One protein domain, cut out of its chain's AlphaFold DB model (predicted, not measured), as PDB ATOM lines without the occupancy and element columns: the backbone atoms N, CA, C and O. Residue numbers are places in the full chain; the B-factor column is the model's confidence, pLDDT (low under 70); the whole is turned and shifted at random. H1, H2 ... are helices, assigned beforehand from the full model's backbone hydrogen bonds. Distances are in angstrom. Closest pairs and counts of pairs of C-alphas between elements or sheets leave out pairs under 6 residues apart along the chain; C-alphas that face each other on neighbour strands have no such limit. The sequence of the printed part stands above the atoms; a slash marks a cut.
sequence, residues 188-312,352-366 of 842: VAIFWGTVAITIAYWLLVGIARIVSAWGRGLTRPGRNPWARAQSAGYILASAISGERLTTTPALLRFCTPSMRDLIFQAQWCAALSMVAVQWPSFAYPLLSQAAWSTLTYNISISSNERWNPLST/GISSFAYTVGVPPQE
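What this domain is: This is residues 188 to 312 and 352 to 366 of the 842 residues of the protein "Membrane protein" of Lentinula edodes (UniProt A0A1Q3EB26). The long helix H1 is the spine of a rod with a helix group at each end: H5 and H6 pack on its first part and H7 on those two, while H2 packs aslant on its last part, where short H3 also packs on H1, and H4 follows H3 round a corner, apart from H2. The printed part has 140 residues with seven named helices, H1 to H7 in order, and no named strand: all helix. It is only just extended, close to loose, with a radius of gyration of the C-alphas of 21.8 A and spans of 73 by 34 by 23 A.

How they stand to each other: Start at H1, residues 188 to 214, the hub. Its residues 206 to 214 alone touch H2, residues 225 to 241, at a steep tilt of 50 degrees, closest at C-alphas 209 and 239, 4.6 A. H3, residues 243 to 246, touches H1, closest at C-alphas 209 and 245, 6.0 A. H4, residues 249 to 254, and H1 are near each other. H5, residues 259 to 274, touches H1 at a shallow tilt of 23 degrees, opposite ways, closest at C-alphas 198 and 259, 5.8 A. H6, residues 283 to 290, forms a hairpin with H5; C-alphas 266 and 290 come closest, 5.2 A. H7, residues 353 to 360, touches H5, closest at C-alphas 274 and 353, 3.9 A. H1, H2, H4 and H7 have every O i to N i+4 pair within hydrogen-bond range, H5 11 of 12 and H6 2 of 4; H3 is too short for one.

Where its parts are: Find C-alpha 188 at (-34.215, -12.421, 19.565); H1 runs 38.4 A from there. H2 spans 24.4 A and H5 22.8 A. H7 ends at C-alpha 360, (-36.780, -18.330, 30.215).

The domain as a whole: C-alphas 223 and 312 are farthest apart, 72.8 A. Residues 313 to 351 are not printed; the gap is 21.1 A. Residues 291 to 312 hold no named element. Confidence is under 70 at 13 residues, among them 216 to 222.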
ATOM      1  N   VAL A 188     -34.792 -13.620  18.927       93.06
ATOM      2  CA  VAL A 188     -34.215 -12.421  19.565       93.06
ATOM      3  C   VAL A 188     -34.624 -11.112  18.858       93.06
ATOM      4  O   VAL A 188     -34.623 -10.045  19.475       93.06
ATOM      5  N   ALA A 189     -35.026 -11.168  17.583       91.75
ATOM      6  CA  ALA A 189     -35.612 -10.031  16.873       91.75
ATOM      7  C   ALA A 189     -36.956  -9.566  17.476       91.75
ATOM      8  O   ALA A 189     -37.269  -8.381  17.402       91.75
ATOM      9  N   ILE A 190     -37.725 -10.452  18.119       93.06
ATOM     10  CA  ILE A 190     -38.969 -10.118  18.839       93.06
ATOM     11  C   ILE A 190     -38.647  -9.379  20.143       93.06
ATOM     12  O   ILE A 190     -39.287  -8.372  20.453       93.06
ATOM     13  N   PHE A 191     -37.618  -9.820  20.878       94.00
ATOM     14  CA  PHE A 191     -37.123  -9.116  22.066       94.00
ATOM     15  C   PHE A 191     -36.692  -7.688  21.698       94.00
ATOM     16  O   PHE A 191     -37.268  -6.718  22.189       94.00
ATOM     17  N   TRP A 192     -35.750  -7.538  20.760       94.31
ATOM     18  CA  TRP A 192     -35.271  -6.210  20.364       94.31
ATOM     19  C   TRP A 192     -36.339  -5.379  19.655       94.31
ATOM     20  O   TRP A 192     -36.377  -4.171  19.855       94.31
ATOM     21  N   GLY A 193     -37.237  -5.998  18.886       93.69
ATOM     22  CA  GLY A 193     -38.367  -5.324  18.251       93.69
ATOM     23  C   GLY A 193     -39.332  -4.730  19.276       93.69
ATOM     24  O   GLY A 193     -39.621  -3.538  19.218       93.69
ATOM     25  N   THR A 194     -39.783  -5.521  20.255       92.06
ATOM     26  CA  THR A 194     -40.681  -5.027  21.316       92.06
ATOM     27  C   THR A 194     -40.013  -3.941  22.160       92.06
ATOM     28  O   THR A 194     -40.602  -2.875  22.329       92.06
ATOM     29  N   VAL A 195     -38.761  -4.138  22.588       91.44
ATOM     30  CA  VAL A 195     -37.992  -3.134  23.346       91.44
ATOM     31  C   VAL A 195     -37.776  -1.847  22.537       91.44
ATOM     32  O   VAL A 195     -38.027  -0.755  23.048       91.44
ATOM     33  N   ALA A 196     -37.365  -1.938  21.268       91.50
ATOM     34  CA  ALA A 196     -37.136  -0.770  20.416       91.50
ATOM     35  C   ALA A 196     -38.432  -0.003  20.119       91.50
ATOM     36  O   ALA A 196     -38.422   1.226  20.146       91.50
ATOM     37  N   ILE A 197     -39.556  -0.698  19.904       89.38
ATOM     38  CA  ILE A 197     -40.874  -0.067  19.747       89.38
ATOM     39  C   ILE A 197     -41.283   0.632  21.052       89.38
ATOM     40  O   ILE A 197     -41.703   1.787  21.009       89.38
ATOM     41  N   THR A 198     -41.098   0.007  22.222       89.06
ATOM     42  CA  THR A 198     -41.369   0.647  23.524       89.06
ATOM     43  C   THR A 198     -40.519   1.907  23.737       89.06
ATOM     44  O   THR A 198     -41.060   2.937  24.143       89.06
ATOM     45  N   ILE A 199     -39.221   1.870  23.415       88.12
ATOM     46  CA  ILE A 199     -38.323   3.036  23.501       88.12
ATOM     47  C   ILE A 199     -38.734   4.123  22.497       88.12
ATOM     48  O   ILE A 199     -38.801   5.296  22.865       88.12
ATOM     49  N   ALA A 200     -39.060   3.760  21.254       87.50
ATOM     50  CA  ALA A 200     -39.496   4.704  20.229       87.50
ATOM     51  C   ALA A 200     -40.799   5.414  20.627       87.50
ATOM     52  O   ALA A 200     -40.873   6.639  20.537       87.50
ATOM     53  N   TYR A 201     -41.795   4.687  21.141       86.31
ATOM     54  CA  TYR A 201     -43.029   5.287  21.657       86.31
ATOM     55  C   TYR A 201     -42.785   6.155  22.898       86.31
ATOM     56  O   TYR A 201     -43.364   7.236  22.997       86.31
ATOM     57  N   TRP A 202     -41.902   5.745  23.816       87.19
ATOM     58  CA  TRP A 202     -41.522   6.574  24.964       87.19
ATOM     59  C   TRP A 202     -40.868   7.895  24.530       87.19
ATOM     60  O   TRP A 202     -41.268   8.959  25.003       87.19
ATOM     61  N   LEU A 203     -39.933   7.850  23.572       88.19
ATOM     62  CA  LEU A 203     -39.297   9.040  23.001       88.19
ATOM     63  C   LEU A 203     -40.301   9.925  22.250       88.19
ATOM     64  O   LEU A 203     -40.336  11.129  22.489       88.19
ATOM     65  N   LEU A 204     -41.144   9.356  21.384       86.19
ATOM     66  CA  LEU A 204     -42.141  10.107  20.610       86.19
ATOM     67  C   LEU A 204     -43.168  10.794  21.518       86.19
ATOM     68  O   LEU A 204     -43.411  11.992  21.370       86.19
ATOM     69  N   VAL A 205     -43.726  10.078  22.500       83.50
ATOM     70  CA  VAL A 205     -44.673  10.645  23.475       83.50
ATOM     71  C   VAL A 205     -43.977  11.652  24.398       83.50
ATOM     72  O   VAL A 205     -44.566  12.681  24.727       83.50
ATOM     73  N   GLY A 206     -42.720  11.413  24.784       84.44
ATOM     74  CA  GLY A 206     -41.907  12.353  25.561       84.44
ATOM     75  C   GLY A 206     -41.655  13.668  24.817       84.44
ATOM     76  O   GLY A 206     -41.930  14.742  25.352       84.44
ATOM     77  N   ILE A 207     -41.219  13.595  23.557       86.19
ATOM     78  CA  ILE A 207     -41.024  14.757  22.679       86.19
ATOM     79  C   ILE A 207     -42.354  15.486  22.457       86.19
ATOM     80  O   ILE A 207     -42.404  16.702  22.626       86.19
ATOM     81  N   ALA A 208     -43.442  14.767  22.163       83.06
ATOM     82  CA  ALA A 208     -44.769  15.359  21.988       83.06
ATOM     83  C   ALA A 208     -45.223  16.130  23.241       83.06
ATOM     84  O   ALA A 208     -45.652  17.277  23.134       83.06
ATOM     85  N   ARG A 209     -45.041  15.560  24.442       83.44
ATOM     86  CA  ARG A 209     -45.313  16.234  25.726       83.44
ATOM     87  C   ARG A 209     -44.472  17.498  25.917       83.44
ATOM     88  O   ARG A 209     -45.018  18.530  26.306       83.44
ATOM     89  N   ILE A 210     -43.167  17.433  25.639       83.31
ATOM     90  CA  ILE A 210     -42.249  18.576  25.762       83.31
ATOM     91  C   ILE A 210     -42.655  19.696  24.797       83.31
ATOM     92  O   ILE A 210     -42.793  20.841  25.224       83.31
ATOM     93  N   VAL A 211     -42.921  19.374  23.527       84.19
ATOM     94  CA  VAL A 211     -43.359  20.338  22.503       84.19
ATOM     95  C   VAL A 211     -44.709  20.967  22.869       84.19
ATOM     96  O   VAL A 211     -44.841  22.190  22.812       84.19
ATOM     97  N   SER A 212     -45.688  20.177  23.331       78.44
ATOM     98  CA  SER A 212     -46.985  20.691  23.802       78.44
ATOM     99  C   SER A 212     -46.867  21.626  25.010       78.44
ATOM    100  O   SER A 212     -47.636  22.580  25.128       78.44
ATOM    101  N   ALA A 213     -45.911  21.384  25.912       79.88
ATOM    102  CA  ALA A 213     -45.679  22.241  27.071       79.88
ATOM    103  C   ALA A 213     -44.864  23.507  26.732       79.88
ATOM    104  O   ALA A 213     -45.104  24.564  27.321       79.88
ATOM    105  N   TRP A 214     -43.946  23.436  25.760       79.81
ATOM    106  CA  TRP A 214     -43.028  24.522  25.375       79.81
ATOM    107  C   TRP A 214     -43.747  25.841  25.046       79.81
ATOM    108  O   TRP A 214     -43.281  26.923  25.415       79.81
ATOM    109  N   GLY A 215     -44.933  25.757  24.433       70.44
ATOM    110  CA  GLY A 215     -45.771  26.913  24.095       70.44
ATOM    111  C   GLY A 215     -46.194  27.789  25.287       70.44
ATOM    112  O   GLY A 215     -46.496  28.964  25.090       70.44
ATOM    113  N   ARG A 216     -46.173  27.271  26.527       64.94
ATOM    114  CA  ARG A 216     -46.459  28.063  27.742       64.94
ATOM    115  C   ARG A 216     -45.285  28.920  28.225       64.94
ATOM    116  O   ARG A 216     -45.529  29.932  28.873       64.94
ATOM    117  N   GLY A 217     -44.032  28.534  27.970       61.09
ATOM    118  CA  GLY A 217     -42.872  29.235  28.548       61.09
ATOM    119  C   GLY A 217     -42.420  30.467  27.762       61.09
ATOM    120  O   GLY A 217     -41.949  31.438  28.351       61.09
ATOM    121  N   LEU A 218     -42.598  30.463  26.436       63.44
ATOM    122  CA  LEU A 218     -42.124  31.539  25.554       63.44
ATOM    123  C   LEU A 218     -42.884  32.869  25.712       63.44
ATOM    124  O   LEU A 218     -42.376  33.915  25.314       63.44
ATOM    125  N   THR A 219     -44.089  32.856  26.286       63.06
ATOM    126  CA  THR A 219     -45.001  34.014  26.325       63.06
ATOM    127  C   THR A 219     -44.804  34.948  27.523       63.06
ATOM    128  O   THR A 219     -45.517  35.945  27.632       63.06
ATOM    129  N   ARG A 220     -43.831  34.688  28.412       66.88
ATOM    130  CA  ARG A 220     -43.515  35.562  29.559       66.88
ATOM    131  C   ARG A 220     -42.232  36.371  29.285       66.88
ATOM    132  O   ARG A 220     -41.142  35.850  29.516       66.88
ATOM    133  N   PRO A 221     -42.312  37.638  28.816       61.09
ATOM    134  CA  PRO A 221     -41.150  38.433  28.390       61.09
ATOM    135  C   PRO A 221     -40.318  38.987  29.567       61.09
ATOM    136  O   PRO A 221     -40.146  40.193  29.733       61.09
ATOM    137  N   GLY A 222     -39.771  38.097  30.396       66.12
ATOM    138  CA  GLY A 222     -38.774  38.424  31.411       66.12
ATOM    139  C   GLY A 222     -37.362  38.438  30.818       66.12
ATOM    140  O   GLY A 222     -36.901  37.435  30.275       66.12
ATOM    141  N   ARG A 223     -36.643  39.560  30.957       73.75
ATOM    142  CA  ARG A 223     -35.232  39.689  30.524       73.75
ATOM    143  C   ARG A 223     -34.243  38.947  31.443       73.75
ATOM    144  O   ARG A 223     -33.090  38.760  31.069       73.75
ATOM    145  N   ASN A 224     -34.689  38.525  32.627       83.31
ATOM    146  CA  ASN A 224     -33.862  37.918  33.671       83.31
ATOM    147  C   ASN A 224     -33.711  36.391  33.442       83.31
ATOM    148  O   ASN A 224     -34.740  35.716  33.342       83.31
ATOM    149  N   PRO A 225     -32.494  35.806  33.368       76.31
ATOM    150  CA  PRO A 225     -32.312  34.382  33.049       76.31
ATOM    151  C   PRO A 225     -32.967  33.432  34.063       76.31
ATOM    152  O   PRO A 225     -33.474  32.384  33.667       76.31
ATOM    153  N   TRP A 226     -33.060  33.822  35.339       74.81
ATOM    154  CA  TRP A 226     -33.757  33.041  36.369       74.81
ATOM    155  C   TRP A 226     -35.236  32.783  36.032       74.81
ATOM    156  O   TRP A 226     -35.732  31.669  36.188       74.81
ATOM    157  N   ALA A 227     -35.928  33.771  35.452       72.75
ATOM    158  CA  ALA A 227     -37.317  33.611  35.017       72.75
ATOM    159  C   ALA A 227     -37.457  32.601  33.862       72.75
ATOM    160  O   ALA A 227     -38.490  31.941  33.745       72.75
ATOM    161  N   ARG A 228     -36.412  32.437  33.034       73.25
ATOM    162  CA  ARG A 228     -36.368  31.395  31.997       73.25
ATOM    163  C   ARG A 228     -36.166  30.012  32.611       73.25
ATOM    164  O   ARG A 228     -36.907  29.104  32.249       73.25
ATOM    165  N   ALA A 229     -35.249  29.867  33.571       74.19
ATOM    166  CA  ALA A 229     -35.046  28.612  34.301       74.19
ATOM    167  C   ALA A 229     -36.335  28.153  35.010       74.19
ATOM    168  O   ALA A 229     -36.786  27.027  34.806       74.19
ATOM    169  N   GLN A 230     -37.008  29.060  35.727       78.00
ATOM    170  CA  GLN A 230     -38.302  28.778  36.353       78.00
ATOM    171  C   GLN A 230     -39.379  28.392  35.316       78.00
ATOM    172  O   GLN A 230     -40.148  27.456  35.536       78.00
ATOM    173  N   SER A 231     -39.416  29.056  34.150       76.81
ATOM    174  CA  SER A 231     -40.340  28.691  33.062       76.81
ATOM    175  C   SER A 231     -40.060  27.303  32.473       76.81
ATOM    176  O   SER A 231     -41.005  26.581  32.165       76.81
ATOM    177  N   ALA A 232     -38.789  26.891  32.382       77.00
ATOM    178  CA  ALA A 232     -38.402  25.555  31.935       77.00
ATOM    179  C   ALA A 232     -38.827  24.474  32.943       77.00
ATOM    180  O   ALA A 232     -39.303  23.419  32.533       77.00
ATOM    181  N   GLY A 233     -38.756  24.769  34.247       79.12
ATOM    182  CA  GLY A 233     -39.323  23.919  35.298       79.12
ATOM    183  C   GLY A 233     -40.832  23.701  35.130       79.12
ATOM    184  O   GLY A 233     -41.294  22.562  35.136       79.12
ATOM    185  N   TYR A 234     -41.604  24.767  34.879       78.38
ATOM    186  CA  TYR A 234     -43.044  24.642  34.605       78.38
ATOM    187  C   TYR A 234     -43.357  23.933  33.275       78.38
ATOM    188  O   TYR A 234     -44.332  23.183  33.212       78.38
ATOM    189  N   ILE A 235     -42.540  24.113  32.226       79.38
ATOM    190  CA  ILE A 235     -42.642  23.334  30.977       79.38
ATOM    191  C   ILE A 235     -42.449  21.843  31.280       79.38
ATOM    192  O   ILE A 235     -43.295  21.031  30.908       79.38
ATOM    193  N   LEU A 236     -41.373  21.479  31.983       77.75
ATOM    194  CA  LEU A 236     -41.044  20.087  32.292       77.75
ATOM    195  C   LEU A 236     -42.118  19.435  33.175       77.75
ATOM    196  O   LEU A 236     -42.591  18.345  32.858       77.75
ATOM    197  N   ALA A 237     -42.582  20.126  34.220       79.69
ATOM    198  CA  ALA A 237     -43.668  19.650  35.075       79.69
ATOM    199  C   ALA A 237     -44.986  19.455  34.299       79.69
ATOM    200  O   ALA A 237     -45.654  18.436  34.467       79.69
ATOM    201  N   SER A 238     -45.345  20.381  33.399       78.88
ATOM    202  CA  SER A 238     -46.556  20.269  32.568       78.88
ATOM    203  C   SER A 238     -46.443  19.150  31.517       78.88
ATOM    204  O   SER A 238     -47.423  18.448  31.258       78.88
ATOM    205  N   ALA A 239     -45.244  18.903  30.973       80.62
ATOM    206  CA  ALA A 239     -44.957  17.778  30.077       80.62
ATOM    207  C   ALA A 239     -45.047  16.414  30.794       80.62
ATOM    208  O   ALA A 239     -45.668  15.478  30.279       80.62
ATOM    209  N   ILE A 240     -44.478  16.301  32.000       80.62
ATOM    210  CA  ILE A 240     -44.555  15.092  32.841       80.62
ATOM    211  C   ILE A 240     -46.008  14.826  33.264       80.62
ATOM    212  O   ILE A 240     -46.501  13.711  33.096       80.62
ATOM    213  N   SER A 241     -46.722  15.860  33.719       80.06
ATOM    214  CA  SER A 241     -48.148  15.790  34.068       80.06
ATOM    215  C   SER A 241     -49.025  15.347  32.888       80.06
ATOM    216  O   SER A 241     -49.966  14.580  33.073       80.06
ATOM    217  N   GLY A 242     -48.716  15.789  31.664       73.31
ATOM    218  CA  GLY A 242     -49.487  15.447  30.465       73.31
ATOM    219  C   GLY A 242     -50.780  16.253  30.282       73.31
ATOM    220  O   GLY A 242     -51.443  16.080  29.264       73.31
ATOM    221  N   GLU A 243     -51.089  17.182  31.197       80.25
ATOM    222  CA  GLU A 243     -52.241  18.106  31.179       80.25
ATOM    223  C   GLU A 243     -52.493  18.769  29.813       80.25
ATOM    224  O   GLU A 243     -53.639  18.994  29.439       80.25
ATOM    225  N   ARG A 244     -51.439  19.073  29.039       73.06
ATOM    226  CA  ARG A 244     -51.585  19.652  27.690       73.06
ATOM    227  C   ARG A 244     -51.698  18.644  26.549       73.06
ATOM    228  O   ARG A 244     -52.301  18.960  25.520       73.06
ATOM    229  N   LEU A 245     -51.182  17.430  26.732       68.88
ATOM    230  CA  LEU A 245     -51.361  16.352  25.761       68.88
ATOM    231  C   LEU A 245     -52.827  15.894  25.743       68.88
ATOM    232  O   LEU A 245     -53.394  15.736  24.666       68.88
ATOM    233  N   THR A 246     -53.477  15.798  26.909       72.38
ATOM    234  CA  THR A 246     -54.908  15.458  27.004       72.38
ATOM    235  C   THR A 246     -55.832  16.525  26.412       72.38
ATOM    236  O   THR A 246     -56.869  16.177  25.858       72.38
ATOM    237  N   THR A 247     -55.454  17.809  26.438       75.38
ATOM    238  CA  THR A 247     -56.239  18.883  25.792       75.38
ATOM    239  C   THR A 247     -56.152  18.911  24.259       75.38
ATOM    240  O   THR A 247     -56.832  19.724  23.641       75.38
ATOM    241  N   THR A 248     -55.339  18.056  23.624       76.75
ATOM    242  CA  THR A 248     -55.154  18.063  22.161       76.75
ATOM    243  C   THR A 248     -55.696  16.769  21.531       76.75
ATOM    244  O   THR A 248     -54.943  15.805  21.382       76.75
ATOM    245  N   PRO A 249     -56.979  16.702  21.112       73.81
ATOM    246  CA  PRO A 249     -57.606  15.445  20.685       73.81
ATOM    247  C   PRO A 249     -56.974  14.826  19.427       73.81
ATOM    248  O   PRO A 249     -56.942  13.604  19.295       73.81
ATOM    249  N   ALA A 250     -56.414  15.637  18.524       70.75
ATOM    250  CA  ALA A 250     -55.647  15.133  17.383       70.75
ATOM    251  C   ALA A 250     -54.337  14.448  17.820       70.75
ATOM    252  O   ALA A 250     -53.995  13.386  17.304       70.75
ATOM    253  N   LEU A 251     -53.633  15.013  18.806       66.62
ATOM    254  CA  LEU A 251     -52.392  14.450  19.344       66.62
ATOM    255  C   LEU A 251     -52.670  13.172  20.147       66.62
ATOM    256  O   LEU A 251     -51.948  12.195  19.992       66.62
ATOM    257  N   LEU A 252     -53.763  13.143  20.924       67.31
ATOM    258  CA  LEU A 252     -54.241  11.925  21.586       67.31
ATOM    259  C   LEU A 252     -54.471  10.785  20.590       67.31
ATOM    260  O   LEU A 252     -54.056   9.668  20.874       67.31
ATOM    261  N   ARG A 253     -55.074  11.051  19.419       70.31
ATOM    262  CA  ARG A 253     -55.288  10.026  18.379       70.31
ATOM    263  C   ARG A 253     -53.970   9.416  17.891       70.31
ATOM    264  O   ARG A 253     -53.882   8.194  17.822       70.31
ATOM    265  N   PHE A 254     -52.939  10.222  17.626       64.75
ATOM    266  CA  PHE A 254     -51.613   9.716  17.230       64.75
ATOM    267  C   PHE A 254     -50.824   9.066  18.379       64.75
ATOM    268  O   PHE A 254     -50.017   8.175  18.135       64.75
ATOM    269  N   CYS A 255     -51.067   9.468  19.627       64.44
ATOM    270  CA  CYS A 255     -50.461   8.878  20.823       64.44
ATOM    271  C   CYS A 255     -51.363   7.824  21.501       64.44
ATOM    272  O   CYS A 255     -51.225   7.611  22.706       64.44
ATOM    273  N   THR A 256     -52.296   7.193  20.769       63.97
ATOM    274  CA  THR A 256     -53.245   6.223  21.353       63.97
ATOM    275  C   THR A 256     -52.580   4.977  21.942       63.97
ATOM    276  O   THR A 256     -52.994   4.594  23.034       63.97
ATOM    277  N   PRO A 257     -51.552   4.355  21.323       73.00
ATOM    278  CA  PRO A 257     -50.752   3.339  21.994       73.00
ATOM    279  C   PRO A 257     -49.816   4.048  22.972       73.00
ATOM    280  O   PRO A 257     -48.825   4.670  22.578       73.00
ATOM    281  N   SER A 258     -50.120   3.978  24.263       77.38
ATOM    282  CA  SER A 258     -49.179   4.429  25.278       77.38
ATOM    283  C   SER A 258     -48.074   3.384  25.474       77.38
ATOM    284  O   SER A 258     -48.239   2.197  25.186       77.38
ATOM    285  N   MET A 259     -46.938   3.801  26.041       83.56
ATOM    286  CA  MET A 259     -45.867   2.880  26.458       83.56
ATOM    287  C   MET A 259     -46.395   1.753  27.369       83.56
ATOM    288  O   MET A 259     -45.908   0.626  27.305       83.56
ATOM    289  N   ARG A 260     -47.418   2.048  28.185       85.75
ATOM    290  CA  ARG A 260     -48.096   1.081  29.055       85.75
ATOM    291  C   ARG A 260     -48.834   0.012  28.253       85.75
ATOM    292  O   ARG A 260     -48.777  -1.142  28.649       85.75
ATOM    293  N   ASP A 261     -49.473   0.363  27.140       87.50
ATOM    294  CA  ASP A 261     -50.239  -0.592  26.329       87.50
ATOM    295  C   ASP A 261     -49.312  -1.556  25.578       87.50
ATOM    296  O   ASP A 261     -49.598  -2.745  25.487       87.50
ATOM    297  N   LEU A 262     -48.141  -1.080  25.135       88.94
ATOM    298  CA  LEU A 262     -47.085  -1.936  24.576       88.94
ATOM    299  C   LEU A 262     -46.516  -2.910  25.619       88.94
ATOM    300  O   LEU A 262     -46.331  -4.090  25.325       88.94
ATOM    301  N   ILE A 263     -46.272  -2.433  26.845       92.50
ATOM    302  CA  ILE A 263     -45.828  -3.282  27.960       92.50
ATOM    303  C   ILE A 263     -46.923  -4.285  28.340       92.50
ATOM    304  O   ILE A 263     -46.617  -5.453  28.536       92.50
ATOM    305  N   PHE A 264     -48.191  -3.873  28.382       92.81
ATOM    306  CA  PHE A 264     -49.327  -4.760  28.642       92.81
ATOM    307  C   PHE A 264     -49.513  -5.806  27.538       92.81
ATOM    308  O   PHE A 264     -49.800  -6.957  27.850       92.81
ATOM    309  N   GLN A 265     -49.289  -5.456  26.269       92.88
ATOM    310  CA  GLN A 265     -49.322  -6.412  25.162       92.88
ATOM    311  C   GLN A 265     -48.187  -7.443  25.277       92.88
ATOM    312  O   GLN A 265     -48.422  -8.634  25.081       92.88
ATOM    313  N   ALA A 266     -46.976  -7.017  25.654       93.88
ATOM    314  CA  ALA A 266     -45.864  -7.926  25.929       93.88
ATOM    315  C   ALA A 266     -46.137  -8.818  27.160       93.88
ATOM    316  O   ALA A 266     -45.925 -10.029  27.099       93.88
ATOM    317  N   GLN A 267     -46.691  -8.254  28.239       95.19
ATOM    318  CA  GLN A 267     -47.094  -9.003  29.436       95.19
ATOM    319  C   GLN A 267     -48.195 -10.016  29.119       95.19
ATOM    320  O   GLN A 267     -48.153 -11.130  29.629       95.19
ATOM    321  N   TRP A 268     -49.145  -9.671  28.247       95.75
ATOM    322  CA  TRP A 268     -50.172 -10.588  27.758       95.75
ATOM    323  C   TRP A 268     -49.569 -11.724  26.927       95.75
ATOM    324  O   TRP A 268     -49.893 -12.880  27.179       95.75
ATOM    325  N   CYS A 269     -48.633 -11.442  26.015       95.50
ATOM    326  CA  CYS A 269     -47.913 -12.485  25.277       95.50
ATOM    327  C   CYS A 269     -47.132 -13.431  26.208       95.50
ATOM    328  O   CYS A 269     -47.227 -14.646  26.047       95.50
ATOM    329  N   ALA A 270     -46.425 -12.906  27.213       95.31
ATOM    330  CA  ALA A 270     -45.745 -13.730  28.215       95.31
ATOM    331  C   ALA A 270     -46.740 -14.542  29.072       95.31
ATOM    332  O   ALA A 270     -46.515 -15.725  29.333       95.31
ATOM    333  N   ALA A 271     -47.870 -13.943  29.460       95.25
ATOM    334  CA  ALA A 271     -48.922 -14.605  30.226       95.25
ATOM    335  C   ALA A 271     -49.637 -15.709  29.428       95.25
ATOM    336  O   ALA A 271     -49.962 -16.737  30.013       95.25
ATOM    337  N   LEU A 272     -49.827 -15.560  28.108       95.25
ATOM    338  CA  LEU A 272     -50.379 -16.617  27.247       95.25
ATOM    339  C   LEU A 272     -49.546 -17.901  27.332       95.25
ATOM    340  O   LEU A 272     -50.109 -18.976  27.528       95.25
ATOM    341  N   SER A 273     -48.215 -17.790  27.277       94.62
ATOM    342  CA  SER A 273     -47.313 -18.933  27.479       94.62
ATOM    343  C   SER A 273     -47.301 -19.486  28.909       94.62
ATOM    344  O   SER A 273     -46.854 -20.611  29.103       94.62
ATOM    345  N   MET A 274     -47.800 -18.752  29.911       95.94
ATOM    346  CA  MET A 274     -47.993 -19.281  31.270       95.94
ATOM    347  C   MET A 274     -49.308 -20.061  31.427       95.94
ATOM    348  O   MET A 274     -49.424 -20.856  32.362       95.94
ATOM    349  N   VAL A 275     -50.299 -19.864  30.545       95.94
ATOM    350  CA  VAL A 275     -51.556 -20.631  30.582       95.94
ATOM    351  C   VAL A 275     -51.270 -22.084  30.205       95.94
ATOM    352  O   VAL A 275     -50.623 -22.343  29.191       95.94
ATOM    353  N   ALA A 276     -51.781 -23.024  31.003       92.94
ATOM    354  CA  ALA A 276     -51.641 -24.467  30.798       92.94
ATOM    355  C   ALA A 276     -52.492 -24.977  29.617       92.94
ATOM    356  O   ALA A 276     -53.480 -25.686  29.786       92.94
ATOM    357  N   VAL A 277     -52.098 -24.578  28.409       93.62
ATOM    358  CA  VAL A 277     -52.570 -25.105  27.124       93.62
ATOM    359  C   VAL A 277     -51.434 -25.922  26.513       93.62
ATOM    360  O   VAL A 277     -50.261 -25.604  26.715       93.62
ATOM    361  N   GLN A 278     -51.768 -26.950  25.732       91.31
ATOM    362  CA  GLN A 278     -50.822 -27.666  24.873       91.31
ATOM    363  C   GLN A 278     -50.391 -26.764  23.699       91.31
ATOM    364  O   GLN A 278     -50.816 -26.932  22.558       91.31
ATOM    365  N   TRP A 279     -49.585 -25.744  23.997       94.06
ATOM    366  CA  TRP A 279     -48.934 -24.921  22.983       94.06
ATOM    367  C   TRP A 279     -47.900 -25.763  22.218       94.06
ATOM    368  O   TRP A 279     -47.094 -26.431  22.869       94.06
ATOM    369  N   PRO A 280     -47.854 -25.698  20.873       93.19
ATOM    370  CA  PRO A 280     -46.798 -26.345  20.102       93.19
ATOM    371  C   PRO A 280     -45.442 -25.734  20.469       93.19
ATOM    372  O   PRO A 280     -45.337 -24.519  20.668       93.19
ATOM    373  N   SER A 281     -44.402 -26.563  20.551       94.12
ATOM    374  CA  SER A 281     -43.138 -26.226  21.223       94.12
ATOM    375  C   SER A 281     -42.465 -24.942  20.722       94.12
ATOM    376  O   SER A 281     -41.884 -24.218  21.526       94.12
ATOM    377  N   PHE A 282     -42.615 -24.579  19.440       94.81
ATOM    378  CA  PHE A 282     -42.095 -23.325  18.874       94.81
ATOM    379  C   PHE A 282     -42.689 -22.048  19.491       94.81
ATOM    380  O   PHE A 282     -42.060 -20.991  19.427       94.81
ATOM    381  N   ALA A 283     -43.869 -22.115  20.112       95.75
ATOM    382  CA  ALA A 283     -44.498 -20.958  20.739       95.75
ATOM    383  C   ALA A 283     -43.695 -20.449  21.948       95.75
ATOM    384  O   ALA A 283     -43.571 -19.236  22.129       95.75
ATOM    385  N   TYR A 284     -43.097 -21.340  22.750       96.31
ATOM    386  CA  TYR A 284     -42.365 -20.928  23.951       96.31
ATOM    387  C   TYR A 284     -41.087 -20.120  23.622       96.31
ATOM    388  O   TYR A 284     -40.933 -19.035  24.193       96.31
ATOM    389  N   PRO A 285     -40.207 -20.518  22.671       95.81
ATOM    390  CA  PRO A 285     -39.083 -19.694  22.203       95.81
ATOM    391  C   PRO A 285     -39.460 -18.308  21.667       95.81
ATOM    392  O   PRO A 285     -38.623 -17.407  21.697       95.81
ATOM    393  N   LEU A 286     -40.693 -18.114  21.182       95.50
ATOM    394  CA  LEU A 286     -41.182 -16.822  20.685       95.50
ATOM    395  C   LEU A 286     -41.796 -15.963  21.805       95.50
ATOM    396  O   LEU A 286     -41.486 -14.778  21.908       95.50
ATOM    397  N   LEU A 287     -42.638 -16.545  22.664       95.56
ATOM    398  CA  LEU A 287     -43.344 -15.818  23.729       95.56
ATOM    399  C   LEU A 287     -42.438 -15.491  24.930       95.56
ATOM    400  O   LEU A 287     -42.582 -14.429  25.539       95.56
ATOM    401  N   SER A 288     -41.424 -16.319  25.208       95.19
ATOM    402  CA  SER A 288     -40.354 -16.015  26.179       95.19
ATOM    403  C   SER A 288     -39.583 -14.728  25.853       95.19
ATOM    404  O   SER A 288     -39.099 -14.056  26.763       95.19
ATOM    405  N   GLN A 289     -39.546 -14.294  24.587       95.62
ATOM    406  CA  GLN A 289     -38.928 -13.021  24.190       95.62
ATOM    407  C   GLN A 289     -39.665 -11.795  24.755       95.62
ATOM    408  O   GLN A 289     -39.101 -10.702  24.771       95.62
ATOM    409  N   ALA A 290     -40.899 -11.958  25.252       95.75
ATOM    410  CA  ALA A 290     -41.662 -10.920  25.941       95.75
ATOM    411  C   ALA A 290     -41.465 -10.917  27.476       95.75
ATOM    412  O   ALA A 290     -41.928  -9.993  28.148       95.75
ATOM    413  N   ALA A 291     -40.739 -11.893  28.044       95.31
ATOM    414  CA  ALA A 291     -40.541 -12.070  29.493       95.31
ATOM    415  C   ALA A 291     -39.779 -10.919  30.192       95.31
ATOM    416  O   ALA A 291     -39.723 -10.840  31.423       95.31
ATOM    417  N   TRP A 292     -39.200  -9.988  29.425       94.25
ATOM    418  CA  TRP A 292     -38.643  -8.742  29.962       94.25
ATOM    419  C   TRP A 292     -39.728  -7.856  30.585       94.25
ATOM    420  O   TRP A 292     -39.499  -7.212  31.606       94.25
ATOM    421  N   SER A 293     -40.932  -7.871  30.007       94.25
ATOM    422  CA  SER A 293     -42.074  -7.069  30.453       94.25
ATOM    423  C   SER A 293     -42.686  -7.572  31.768       94.25
ATOM    424  O   SER A 293     -43.311  -6.800  32.494       94.25
ATOM    425  N   THR A 294     -42.467  -8.847  32.104       93.31
ATOM    426  CA  THR A 294     -42.903  -9.510  33.346       93.31
ATOM    427  C   THR A 294     -41.817  -9.558  34.427       93.31
ATOM    428  O   THR A 294     -42.016 -10.201  35.451       93.31
ATOM    429  N   LEU A 295     -40.669  -8.894  34.225       92.56
ATOM    430  CA  LEU A 295     -39.509  -8.934  35.132       92.56
ATOM    431  C   LEU A 295     -38.989 -10.360  35.421       92.56
ATOM    432  O   LEU A 295     -38.431 -10.607  36.484       92.56
ATOM    433  N   THR A 296     -39.145 -11.306  34.491       90.31
ATOM    434  CA  THR A 296     -38.670 -12.695  34.661       90.31
ATOM    435  C   THR A 296     -37.418 -13.019  33.841       90.31
ATOM    436  O   THR A 296     -36.755 -14.008  34.120       90.31
ATOM    437  N   TYR A 297     -37.042 -12.169  32.880       83.81
ATOM    438  CA  TYR A 297     -35.921 -12.398  31.950       83.81
ATOM    439  C   TYR A 297     -34.515 -12.442  32.592       83.81
ATOM    440  O   TYR A 297     -33.573 -12.899  31.948       83.81
ATOM    441  N   ASN A 298     -34.317 -11.956  33.828       77.56
ATOM    442  CA  ASN A 298     -32.971 -11.902  34.414       77.56
ATOM    443  C   ASN A 298     -32.561 -13.188  35.154       77.56
ATOM    444  O   ASN A 298     -32.615 -13.272  36.382       77.56
ATOM    445  N   ILE A 299     -32.004 -14.124  34.391       79.06
ATOM    446  CA  ILE A 299     -31.346 -15.356  34.855       79.06
ATOM    447  C   ILE A 299     -30.043 -15.136  35.663       79.06
ATOM    448  O   ILE A 299     -29.270 -16.070  35.867       79.06
ATOM    449  N   SER A 300     -29.711 -13.908  36.088       84.25
ATOM    450  CA  SER A 300     -28.571 -13.618  36.984       84.25
ATOM    451  C   SER A 300     -28.938 -13.545  38.471       84.25
ATOM    452  O   SER A 300     -28.065 -13.240  39.280       84.25
ATOM    453  N   ILE A 301     -30.218 -13.713  38.813       84.50
ATOM    454  CA  ILE A 301     -30.741 -13.640  40.192       84.50
ATOM    455  C   ILE A 301     -31.159 -15.029  40.699       84.50
ATOM    456  O   ILE A 301     -31.210 -15.252  41.907       84.50
ATOM    457  N   SER A 302     -31.431 -15.951  39.773       81.88
ATOM    458  CA  SER A 302     -31.636 -17.372  40.040       81.88
ATOM    459  C   SER A 302     -30.393 -18.048  40.621       81.88
ATOM    460  O   SER A 302     -29.289 -17.496  40.590       81.88
ATOM    461  N   SER A 303     -30.570 -19.280  41.093       75.88
ATOM    462  CA  SER A 303     -29.471 -20.183  41.443       75.88
ATOM    463  C   SER A 303     -28.460 -20.383  40.291       75.88
ATOM    464  O   SER A 303     -28.717 -20.069  39.125       75.88
ATOM    465  N   ASN A 304     -27.263 -20.886  40.630       78.25
ATOM    466  CA  ASN A 304     -26.137 -21.040  39.691       78.25
ATOM    467  C   ASN A 304     -26.431 -21.993  38.513       78.25
ATOM    468  O   ASN A 304     -25.725 -21.952  37.506       78.25
ATOM    469  N   GLU A 305     -27.442 -22.850  38.644       85.19
ATOM    470  CA  GLU A 305     -27.819 -23.869  37.669       85.19
ATOM    471  C   GLU A 305     -28.949 -23.348  36.771       85.19
ATOM    472  O   GLU A 305     -30.135 -23.411  37.091       85.19
ATOM    473  N   ARG A 306     -28.563 -22.769  35.631       87.50
ATOM    474  CA  ARG A 306     -29.501 -22.280  34.611       87.50
ATOM    475  C   ARG A 306     -29.931 -23.424  33.706       87.50
ATOM    476  O   ARG A 306     -29.068 -24.099  33.149       87.50
ATOM    477  N   TRP A 307     -31.233 -23.562  33.458       92.19
ATOM    478  CA  TRP A 307     -31.688 -24.452  32.390       92.19
ATOM    479  C   TRP A 307     -31.229 -23.915  31.031       92.19
ATOM    480  O   TRP A 307     -31.446 -22.742  30.710       92.19
ATOM    481  N   ASN A 308     -30.618 -24.779  30.224       92.94
ATOM    482  CA  ASN A 308     -30.285 -24.481  28.841       92.94
ATOM    483  C   ASN A 308     -31.324 -25.168  27.933       92.94
ATOM    484  O   ASN A 308     -31.398 -26.391  27.930       92.94
ATOM    485  N   PRO A 309     -32.090 -24.441  27.100       93.75
ATOM    486  CA  PRO A 309     -33.043 -25.044  26.155       93.75
ATOM    487  C   PRO A 309     -32.390 -25.942  25.088       93.75
ATOM    488  O   PRO A 309     -33.098 -26.539  24.281       93.75
ATOM    489  N   LEU A 310     -31.054 -25.984  25.038       94.75
ATOM    490  CA  LEU A 310     -30.258 -26.840  24.165       94.75
ATOM    491  C   LEU A 310     -29.479 -27.929  24.924       94.75
ATOM    492  O   LEU A 310     -28.841 -28.742  24.262       94.75
ATOM    493  N   SER A 311     -29.499 -27.972  26.265       93.50
ATOM    494  CA  SER A 311     -28.850 -29.075  26.988       93.50
ATOM    495  C   SER A 311     -29.664 -30.353  26.857       93.50
ATOM    496  O   SER A 311     -30.866 -30.371  27.119       93.50
ATOM    497  N   THR A 312     -28.971 -31.413  26.481       93.94
ATOM    498  CA  THR A 312     -29.466 -32.778  26.335       93.94
ATOM    499  C   THR A 312     -28.988 -33.630  27.515       93.94
ATOM    500  O   THR A 312     -28.150 -33.202  28.312       93.94
ATOM    501  N   GLY A 352     -47.696 -24.738  29.975       95.75
ATOM    502  CA  GLY A 352     -47.899 -23.406  30.549       95.75
ATOM    503  C   GLY A 352     -46.706 -22.955  31.391       95.75
ATOM    504  O   GLY A 352     -45.571 -22.967  30.921       95.75
ATOM    505  N   ILE A 353     -46.948 -22.528  32.636       96.25
ATOM    506  CA  ILE A 353     -45.953 -21.825  33.466       96.25
ATOM    507  C   ILE A 353     -44.637 -22.590  33.696       96.25
ATOM    508  O   ILE A 353     -43.598 -21.939  33.800       96.25
ATOM    509  N   SER A 354     -44.642 -23.931  33.732       96.75
ATOM    510  CA  SER A 354     -43.409 -24.721  33.900       96.75
ATOM    511  C   SER A 354     -42.584 -24.744  32.610       96.75
ATOM    512  O   SER A 354     -41.439 -24.290  32.613       96.75
ATOM    513  N   SER A 355     -43.189 -25.121  31.475       96.88
ATOM    514  CA  SER A 355     -42.568 -24.982  30.148       96.88
ATOM    515  C   SER A 355     -42.073 -23.549  29.877       96.88
ATOM    516  O   SER A 355     -40.957 -23.362  29.393       96.88
ATOM    517  N   PHE A 356     -42.851 -22.519  30.236       96.88
ATOM    518  CA  PHE A 356     -42.439 -21.117  30.109       96.88
ATOM    519  C   PHE A 356     -41.216 -20.782  30.969       96.88
ATOM    520  O   PHE A 356     -40.283 -20.172  30.454       96.88
ATOM    521  N   ALA A 357     -41.194 -21.176  32.247       96.06
ATOM    522  CA  ALA A 357     -40.078 -20.885  33.146       96.06
ATOM    523  C   ALA A 357     -38.767 -21.495  32.627       96.06
ATOM    524  O   ALA A 357     -37.788 -20.767  32.442       96.06
ATOM    525  N   TYR A 358     -38.784 -22.784  32.267       96.12
ATOM    526  CA  TYR A 358     -37.631 -23.440  31.650       96.12
ATOM    527  C   TYR A 358     -37.227 -22.756  30.333       96.12
ATOM    528  O   TYR A 358     -36.042 -22.544  30.098       96.12
ATOM    529  N   THR A 359     -38.176 -22.277  29.522       95.81
ATOM    530  CA  THR A 359     -37.858 -21.508  28.299       95.81
ATOM    531  C   THR A 359     -37.313 -20.094  28.578       95.81
ATOM    532  O   THR A 359     -36.655 -19.496  27.730       95.81
ATOM    533  N   VAL A 360     -37.504 -19.537  29.773       95.31
ATOM    534  CA  VAL A 360     -36.780 -18.330  30.215       95.31
ATOM    535  C   VAL A 360     -35.388 -18.684  30.780       95.31
ATOM    536  O   VAL A 360     -34.543 -17.804  30.900       95.31
ATOM    537  N   GLY A 361     -35.112 -19.966  31.048       94.25
ATOM    538  CA  GLY A 361     -33.861 -20.475  31.628       94.25
ATOM    539  C   GLY A 361     -33.887 -20.597  33.157       94.25
ATOM    540  O   GLY A 361     -32.829 -20.626  33.784       94.25
ATOM    541  N   VAL A 362     -35.083 -20.626  33.760       93.81
ATOM    542  CA  VAL A 362     -35.321 -20.529  35.211       93.81
ATOM    543  C   VAL A 362     -36.170 -21.717  35.692       93.81
ATOM    544  O   VAL A 362     -37.182 -22.015  35.056       93.81
ATOM    545  N   PRO A 363     -35.857 -22.376  36.823       93.94
ATOM    546  CA  PRO A 363     -36.747 -23.387  37.394       93.94
ATOM    547  C   PRO A 363     -38.080 -22.754  37.861       93.94
ATOM    548  O   PRO A 363     -38.079 -21.661  38.437       93.94
ATOM    549  N   PRO A 364     -39.243 -23.404  37.658       95.00
ATOM    550  CA  PRO A 364     -40.562 -22.792  37.877       95.00
ATOM    551  C   PRO A 364     -40.812 -22.277  39.303       95.00
ATOM    552  O   PRO A 364     -41.606 -21.356  39.495       95.00
ATOM    553  N   GLN A 365     -40.113 -22.825  40.297       93.75
ATOM    554  CA  GLN A 365     -40.175 -22.412  41.700       93.75
ATOM    555  C   GLN A 365     -39.538 -21.027  41.936       93.75
ATOM    556  O   GLN A 365     -39.996 -20.283  42.803       93.75
ATOM    557  N   GLU A 366     -38.514 -20.651  41.162       94.00
ATOM    558  CA  GLU A 366     -37.797 -19.376  41.316       94.00
ATOM    559  C   GLU A 366     -38.444 -18.220  40.532       94.00
ATOM    560  O   GLU A 366     -38.246 -17.056  40.887       94.00
TER     561      GLU A 366